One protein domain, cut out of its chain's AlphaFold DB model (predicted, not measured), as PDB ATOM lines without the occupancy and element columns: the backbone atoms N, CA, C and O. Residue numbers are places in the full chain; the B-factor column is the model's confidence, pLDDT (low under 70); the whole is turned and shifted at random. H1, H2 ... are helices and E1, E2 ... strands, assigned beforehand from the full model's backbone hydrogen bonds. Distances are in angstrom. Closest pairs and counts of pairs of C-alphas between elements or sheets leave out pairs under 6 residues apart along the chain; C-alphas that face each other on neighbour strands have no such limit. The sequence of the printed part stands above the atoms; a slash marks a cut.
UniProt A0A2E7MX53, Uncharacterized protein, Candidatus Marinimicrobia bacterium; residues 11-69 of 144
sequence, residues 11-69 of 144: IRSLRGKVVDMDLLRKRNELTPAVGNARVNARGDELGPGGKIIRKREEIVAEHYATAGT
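This is residues 11 to 69 of the 144 residues of an uncharacterized protein of Candidatus Marinimicrobia bacterium (UniProt A0A2E7MX53). This model has little regular structure: helix H2 makes an arm at one end, the looping residues 28 to 51 with strand E1 form the middle, and short helix H1 lies toward the other end, beyond which residues 13 to 18 stick out. The printed part has 59 residues, in the order H1, E1, H2, with only 22 in named elements, mostly helix. It is loose, with a radius of gyration of the C-alphas of 14.9 A, and elongated, spanning 50 by 29 by 18 A.

Find C-alpha 56 at (-6.434, 42.437, 6.652); from there H2, residues 56 to 67, runs 16.2 A to C-alpha 67 at (-16.498, 55.022, 4.684). Before it is E1, residues 52 to 54. Look for H1, residues 21 to 27, from C-alpha 21 at (-13.670, 25.482, 13.026).

H2 and E1 meet only through their tight link, Lys 55. H1 is apart from both. E1 pairs with no named strand, but residues 45 to 46 pair with it, antiparallel. In H1 and H2 every O i to N i+4 pair is within hydrogen-bond range.

The C-alphas farthest apart, of Arg 15 and Thr 69, are 50.7 A apart. The printed part has no cut; the link from H1 to E1 is long. Residues 68 to 69 have pLDDT under 70.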
ATOM      1  N   ILE A  11     -19.085  21.284  14.822       88.25
ATOM      2  CA  ILE A  11     -19.466  20.616  13.576       88.25
ATOM      3  C   ILE A  11     -18.783  19.251  13.559       88.25
ATOM      4  O   ILE A  11     -17.638  19.112  13.979       88.25
ATOM      5  N   ARG A  12     -19.483  18.211  13.103       90.94
ATOM      6  CA  ARG A  12     -18.951  16.846  13.036       90.94
ATOM      7  C   ARG A  12     -18.741  16.457  11.578       90.94
ATOM      8  O   ARG A  12     -19.576  16.730  10.724       90.94
ATOM      9  N   SER A  13     -17.601  15.842  11.293       90.88
ATOM     10  CA  SER A  13     -17.294  15.303   9.967       90.88
ATOM     11  C   SER A  13     -18.126  14.054   9.662       90.88
ATOM     12  O   SER A  13     -18.633  13.395  10.571       90.88
ATOM     13  N   LEU A  14     -18.165  13.659   8.384       91.62
ATOM     14  CA  LEU A  14     -18.811  12.416   7.935       91.62
ATOM     15  C   LEU A  14     -18.259  11.157   8.627       91.62
ATOM     16  O   LEU A  14     -18.980  10.188   8.816       91.62
ATOM     17  N   ARG A  15     -16.987  11.177   9.050       93.94
ATOM     18  CA  ARG A  15     -16.335  10.071   9.780       93.94
ATOM     19  C   ARG A  15     -16.568  10.122  11.292       93.94
ATOM     20  O   ARG A  15     -15.926   9.394  12.038       93.94
ATOM     21  N   GLY A  16     -17.412  11.034  11.766       91.00
ATOM     22  CA  GLY A  16     -17.679  11.192  13.187       91.00
ATOM     23  C   GLY A  16     -16.543  11.845  13.984       91.00
ATOM     24  O   GLY A  16     -16.513  11.738  15.203       91.00
ATOM     25  N   LYS A  17     -15.596  12.543  13.356       90.62
ATOM     26  CA  LYS A  17     -14.633  13.377  14.101       90.62
ATOM     27  C   LYS A  17     -15.231  14.755  14.361       90.62
ATOM     28  O   LYS A  17     -15.808  15.329  13.435       90.62
ATOM     29  N   VAL A  18     -15.109  15.261  15.588       91.00
ATOM     30  CA  VAL A  18     -15.480  16.644  15.931       91.00
ATOM     31  C   VAL A  18     -14.477  17.585  15.272       91.00
ATOM     32  O   VAL A  18     -13.272  17.358  15.343       91.00
ATOM     33  N   VAL A  19     -14.989  18.600  14.588       89.75
ATOM     34  CA  VAL A  19     -14.218  19.603  13.864       89.75
ATOM     35  C   VAL A  19     -14.374  20.931  14.590       89.75
ATOM     36  O   VAL A  19     -15.469  21.494  14.647       89.75
ATOM     37  N   ASP A  20     -13.269  21.424  15.141       89.62
ATOM     38  CA  ASP A  20     -13.187  22.776  15.685       89.62
ATOM     39  C   ASP A  20     -12.834  23.749  14.551       89.62
ATOM     40  O   ASP A  20     -11.714  23.760  14.035       89.62
ATOM     41  N   MET A  21     -13.826  24.534  14.130       88.69
ATOM     42  CA  MET A  21     -13.670  25.482  13.026       88.69
ATOM     43  C   MET A  21     -12.751  26.650  13.381       88.69
ATOM     44  O   MET A  21     -12.046  27.144  12.503       88.69
ATOM     45  N   ASP A  22     -12.718  27.078  14.642       87.38
ATOM     46  CA  ASP A  22     -11.868  28.190  15.066       87.38
ATOM     47  C   ASP A  22     -10.406  27.749  15.115       87.38
ATOM     48  O   ASP A  22      -9.518  28.467  14.652       87.38
ATOM     49  N   LEU A  23     -10.155  26.527  15.596       89.38
ATOM     50  CA  LEU A  23      -8.822  25.932  15.574       89.38
ATOM     51  C   LEU A  23      -8.301  25.758  14.142       89.38
ATOM     52  O   LEU A  23      -7.137  26.054  13.869       89.38
ATOM     53  N   LEU A  24      -9.151  25.293  13.223       87.94
ATOM     54  CA  LEU A  24      -8.774  25.124  11.820       87.94
ATOM     55  C   LEU A  24      -8.487  26.453  11.123       87.94
ATOM     56  O   LEU A  24      -7.535  26.530  10.352       87.94
ATOM     57  N   ARG A  25      -9.271  27.499  11.404       87.06
ATOM     58  CA  ARG A  25      -9.024  28.843  10.862       87.06
ATOM     59  C   ARG A  25      -7.667  29.383  11.297       87.06
ATOM     60  O   ARG A  25      -6.926  29.847  10.442       87.06
ATOM     61  N   LYS A  26      -7.324  29.245  12.583       90.12
ATOM     62  CA  LYS A  26      -6.020  29.660  13.130       90.12
ATOM     63  C   LYS A  26      -4.856  28.862  12.545       90.12
ATOM     64  O   LYS A  26      -3.839  29.421  12.154       90.12
ATOM     65  N   ARG A  27      -4.997  27.536  12.430       92.62
ATOM     66  CA  ARG A  27      -3.937  26.706  11.830       92.62
ATOM     67  C   ARG A  27      -3.674  27.038  10.366       92.62
ATOM     68  O   ARG A  27      -2.546  26.895   9.910       92.62
ATOM     69  N   ASN A  28      -4.707  27.465   9.650       91.75
ATOM     70  CA  ASN A  28      -4.656  27.654   8.209       91.75
ATOM     71  C   ASN A  28      -4.708  29.135   7.807       91.75
ATOM     72  O   ASN A  28      -5.132  29.436   6.697       91.75
ATOM     73  N   GLU A  29      -4.263  30.057   8.664       90.25
ATOM     74  CA  GLU A  29      -4.327  31.510   8.423       90.25
ATOM     75  C   GLU A  29      -3.725  31.935   7.079       90.25
ATOM     76  O   GLU A  29      -4.337  32.698   6.334       90.25
ATOM     77  N   LEU A  30      -2.554  31.386   6.745       89.62
ATOM     78  CA  LEU A  30      -1.822  31.682   5.509       89.62
ATOM     79  C   LEU A  30      -2.316  30.879   4.299       89.62
ATOM     80  O   LEU A  30      -1.828  31.066   3.187       89.62
ATOM     81  N   THR A  31      -3.266  29.967   4.500       91.19
ATOM     82  CA  THR A  31      -3.795  29.153   3.406       91.19
ATOM     83  C   THR A  31      -4.719  30.016   2.547       91.19
ATOM     84  O   THR A  31      -5.571  30.722   3.099       91.19
ATOM     85  N   PRO A  32      -4.585  29.975   1.209       91.38
ATOM     86  CA  PRO A  32      -5.501  30.678   0.322       91.38
ATOM     87  C   PRO A  32      -6.939  30.216   0.571       91.38
ATOM     88  O   PRO A  32      -7.205  29.025   0.758       91.38
ATOM     89  N   ALA A  33      -7.867  31.168   0.594       88.06
ATOM     90  CA  ALA A  33      -9.272  30.874   0.778       88.06
ATOM     91  C   ALA A  33      -9.792  30.043  -0.399       88.06
ATOM     92  O   ALA A  33      -9.405  30.225  -1.554       88.06
ATOM     93  N   VAL A  34     -10.695  29.117  -0.094       86.94
ATOM     94  CA  VAL A  34     -11.357  28.314  -1.119       86.94
ATOM     95  C   VAL A  34     -12.389  29.193  -1.832       86.94
ATOM     96  O   VAL A  34     -13.277  29.743  -1.184       86.94
ATOM     97  N   GLY A  35     -12.291  29.306  -3.159       85.62
ATOM     98  CA  GLY A  35     -13.239  30.041  -4.006       85.62
ATOM     99  C   GLY A  35     -12.568  31.100  -4.883       85.62
ATOM    100  O   GLY A  35     -11.362  31.073  -5.097       85.62
ATOM    101  N   ASN A  36     -13.360  32.042  -5.398       86.00
ATOM    102  CA  ASN A  36     -12.881  33.100  -6.302       86.00
ATOM    103  C   ASN A  36     -12.359  34.343  -5.557       86.00
ATOM    104  O   ASN A  36     -11.953  35.318  -6.188       86.00
ATOM    105  N   ALA A  37     -12.392  34.335  -4.222       83.38
ATOM    106  CA  ALA A  37     -11.874  35.428  -3.419       83.38
ATOM    107  C   ALA A  37     -10.343  35.359  -3.394       83.38
ATOM    108  O   ALA A  37      -9.758  34.348  -3.014       83.38
ATOM    109  N   ARG A  38      -9.685  36.450  -3.783       90.56
ATOM    110  CA  ARG A  38      -8.224  36.579  -3.766       90.56
ATOM    111  C   ARG A  38      -7.731  36.900  -2.354       90.56
ATOM    112  O   ARG A  38      -7.057  37.900  -2.159       90.56
ATOM    113  N   VAL A  39      -8.120  36.102  -1.362       93.69
ATOM    114  CA  VAL A  39      -7.776  36.315   0.054       93.69
ATOM    115  C   VAL A  39      -7.323  35.015   0.714       93.69
ATOM    116  O   VAL A  39      -7.582  33.936   0.186       93.69
ATOM    117  N   ASN A  40      -6.645  35.089   1.858       92.62
ATOM    118  CA  ASN A  40      -6.354  33.922   2.701       92.62
ATOM    119  C   ASN A  40      -7.429  33.735   3.788       92.62
ATOM    120  O   ASN A  40      -8.369  34.525   3.903       92.62
ATOM    121  N   ALA A  41      -7.303  32.683   4.600       89.50
ATOM    122  CA  ALA A  41      -8.217  32.451   5.719       89.50
ATOM    123  C   ALA A  41      -8.141  33.547   6.802       89.50
ATOM    124  O   ALA A  41      -9.135  33.780   7.492       89.50
ATOM    125  N   ARG A  42      -6.991  34.227   6.938       89.62
ATOM    126  CA  ARG A  42      -6.824  35.401   7.810       89.62
ATOM    127  C   ARG A  42      -7.574  36.633   7.290       89.62
ATOM    128  O   ARG A  42      -7.979  37.453   8.107       89.62
ATOM    129  N   GLY A  43      -7.812  36.733   5.983       90.31
ATOM    130  CA  GLY A  43      -8.454  37.860   5.305       90.31
ATOM    131  C   GLY A  43      -7.486  38.856   4.656       90.31
ATOM    132  O   GLY A  43      -7.908  39.952   4.304       90.31
ATOM    133  N   ASP A  44      -6.210  38.501   4.513       94.88
ATOM    134  CA  ASP A  44      -5.232  39.266   3.737       94.88
ATOM    135  C   ASP A  44      -5.465  39.052   2.239       94.88
ATOM    136  O   ASP A  44      -5.819  37.950   1.812       94.88
ATOM    137  N   GLU A  45      -5.234  40.084   1.431       92.62
ATOM    138  CA  GLU A  45      -5.369  40.020  -0.022       92.62
ATOM    139  C   GLU A  45      -4.154  39.339  -0.662       92.62
ATOM    140  O   GLU A  45      -3.001  39.726  -0.447       92.62
ATOM    141  N   LEU A  46      -4.423  38.332  -1.492       93.62
ATOM    142  CA  LEU A  46      -3.436  37.539  -2.208       93.62
ATOM    143  C   LEU A  46      -3.288  37.985  -3.668       93.62
ATOM    144  O   LEU A  46      -4.229  38.072  -4.465       93.62
ATOM    145  N   GLY A  47      -2.036  38.200  -4.037       89.75
ATOM    146  CA  GLY A  47      -1.583  38.475  -5.385       89.75
ATOM    147  C   GLY A  47      -1.344  37.233  -6.239       89.75
ATOM    148  O   GLY A  47      -1.483  36.097  -5.774       89.75
ATOM    149  N   PRO A  48      -0.941  37.437  -7.505       88.19
ATOM    150  CA  PRO A  48      -0.454  36.349  -8.344       88.19
ATOM    151  C   PRO A  48       0.710  35.632  -7.643       88.19
ATOM    152  O   PRO A  48       1.642  36.263  -7.143       88.19
ATOM    153  N   GLY A  49       0.633  34.302  -7.569       87.25
ATOM    154  CA  GLY A  49       1.616  33.481  -6.855       87.25
ATOM    155  C   GLY A  49       1.414  33.393  -5.338       87.25
ATOM    156  O   GLY A  49       2.325  32.958  -4.645       87.25
ATOM    157  N   GLY A  50       0.253  33.800  -4.809       86.69
ATOM    158  CA  GLY A  50      -0.101  33.600  -3.398       86.69
ATOM    159  C   GLY A  50       0.648  34.502  -2.414       86.69
ATOM    160  O   GLY A  50       0.658  34.233  -1.217       86.69
ATOM    161  N   LYS A  51       1.279  35.572  -2.906       89.50
ATOM    162  CA  LYS A  51       1.958  36.574  -2.074       89.50
ATOM    163  C   LYS A  51       0.943  37.549  -1.486       89.50
ATOM    164  O   LYS A  51       0.019  37.955  -2.185       89.50
ATOM    165  N   ILE A  52       1.135  37.946  -0.233       91.94
ATOM    166  CA  ILE A  52       0.269  38.921   0.440       91.94
ATOM    167  C   ILE A  52       0.565  40.315  -0.131       91.94
ATOM    168  O   ILE A  52       1.702  40.776  -0.040       91.94
ATOM    169  N   ILE A  53      -0.435  40.952  -0.749       93.38
ATOM    170  CA  ILE A  53      -0.338  42.324  -1.283       93.38
ATOM    171  C   ILE A  53      -0.769  43.333  -0.219       93.38
ATOM    172  O   ILE A  53      -0.079  44.325  -0.014       93.38
ATOM    173  N   ARG A  54      -1.899  43.079   0.446       93.31
ATOM    174  CA  ARG A  54      -2.445  43.930   1.510       93.31
ATOM    175  C   ARG A  54      -2.848  43.083   2.697       93.31
ATOM    176  O   ARG A  54      -3.438  42.013   2.522       93.31
ATOM    177  N   LYS A  55      -2.542  43.553   3.902       95.25
ATOM    178  CA  LYS A  55      -2.947  42.863   5.130       95.25
ATOM    179  C   LYS A  55      -4.403  43.163   5.458       95.25
ATOM    180  O   LYS A  55      -4.909  44.242   5.159       95.25
ATOM    181  N   ARG A  56      -5.065  42.242   6.158       93.56
ATOM    182  CA  ARG A  56      -6.434  42.437   6.652       93.56
ATOM    183  C   ARG A  56      -6.583  43.722   7.461       93.56
ATOM    184  O   ARG A  56      -7.579  44.420   7.324       93.56
ATOM    185  N   GLU A  57      -5.624  43.996   8.338       92.56
ATOM    186  CA  GLU A  57      -5.647  45.159   9.230       92.56
ATOM    187  C   GLU A  57      -5.677  46.470   8.435       92.56
ATOM    188  O   GLU A  57      -6.491  47.342   8.724       92.56
ATOM    189  N   GLU A  58      -4.861  46.557   7.384       93.19
ATOM    190  CA  GLU A  58      -4.792  47.706   6.479       93.19
ATOM    191  C   GLU A  58      -6.095  47.861   5.688       93.19
ATOM    192  O   GLU A  58      -6.678  48.938   5.684       93.19
ATOM    193  N   ILE A  59      -6.622  46.772   5.114       90.88
ATOM    194  CA  ILE A  59      -7.889  46.784   4.360       90.88
ATOM    195  C   ILE A  59      -9.049  47.279   5.235       90.88
ATOM    196  O   ILE A  59      -9.885  48.069   4.798       90.88
ATOM    197  N   VAL A  60      -9.117  46.805   6.481       91.50
ATOM    198  CA  VAL A  60     -10.166  47.206   7.423       91.50
ATOM    199  C   VAL A  60     -10.000  48.674   7.819       91.50
ATOM    200  O   VAL A  60     -10.986  49.412   7.829       91.50
ATOM    201  N   ALA A  61      -8.774  49.114   8.107       92.69
ATOM    202  CA  ALA A  61      -8.490  50.506   8.434       92.69
ATOM    203  C   ALA A  61      -8.843  51.454   7.275       92.69
ATOM    204  O   ALA A  61      -9.541  52.443   7.490       92.69
ATOM    205  N   GLU A  62      -8.439  51.118   6.046       90.38
ATOM    206  CA  GLU A  62      -8.770  51.859   4.821       90.38
ATOM    207  C   GLU A  62     -10.285  51.966   4.619       90.38
ATOM    208  O   GLU A  62     -10.801  53.048   4.326       90.38
ATOM    209  N   HIS A  63     -11.014  50.862   4.815       89.19
ATOM    210  CA  HIS A  63     -12.466  50.844   4.674       89.19
ATOM    211  C   HIS A  63     -13.132  51.830   5.638       89.19
ATOM    212  O   HIS A  63     -13.959  52.627   5.209       89.19
ATOM    213  N   TYR A  64     -12.768  51.824   6.923       89.62
ATOM    214  CA  TYR A  64     -13.363  52.745   7.898       89.62
ATOM    215  C   TYR A  64     -12.902  54.197   7.725       89.62
ATOM    216  O   TYR A  64     -13.705  55.104   7.937       89.62
ATOM    217  N   ALA A  65     -11.659  54.425   7.295       90.06
ATOM    218  CA  ALA A  65     -11.169  55.763   6.973       90.06
ATOM    219  C   ALA A  65     -11.937  56.384   5.794       90.06
ATOM    220  O   ALA A  65     -12.269  57.564   5.829       90.06
ATOM    221  N   THR A  66     -12.265  55.576   4.782       85.50
ATOM    222  CA  THR A  66     -12.949  56.034   3.562       85.50
ATOM    223  C   THR A  66     -14.470  56.068   3.729       85.50
ATOM    224  O   THR A  66     -15.133  56.968   3.221       85.50
ATOM    225  N   ALA A  67     -15.052  55.117   4.468       75.00
ATOM    226  CA  ALA A  67     -16.498  55.022   4.684       75.00
ATOM    227  C   ALA A  67     -17.072  56.230   5.448       75.00
ATOM    228  O   ALA A  67     -18.232  56.578   5.249       75.00
ATOM    229  N   GLY A  68     -16.266  56.891   6.286       66.31
ATOM    230  CA  GLY A  68     -16.650  58.131   6.968       66.31
ATOM    231  C   GLY A  68     -16.640  59.378   6.075       66.31
ATOM    232  O   GLY A  68     -17.188  60.403   6.468       66.31
ATOM    233  N   THR A  69     -16.038  59.305   4.884       63.09
ATOM    234  CA  THR A  69     -15.861  60.445   3.967       63.09
ATOM    235  C   THR A  69     -16.684  60.328   2.687       63.09
ATOM    236  O   THR A  69     -16.528  61.155   1.790       63.09
TER     237      THR A  69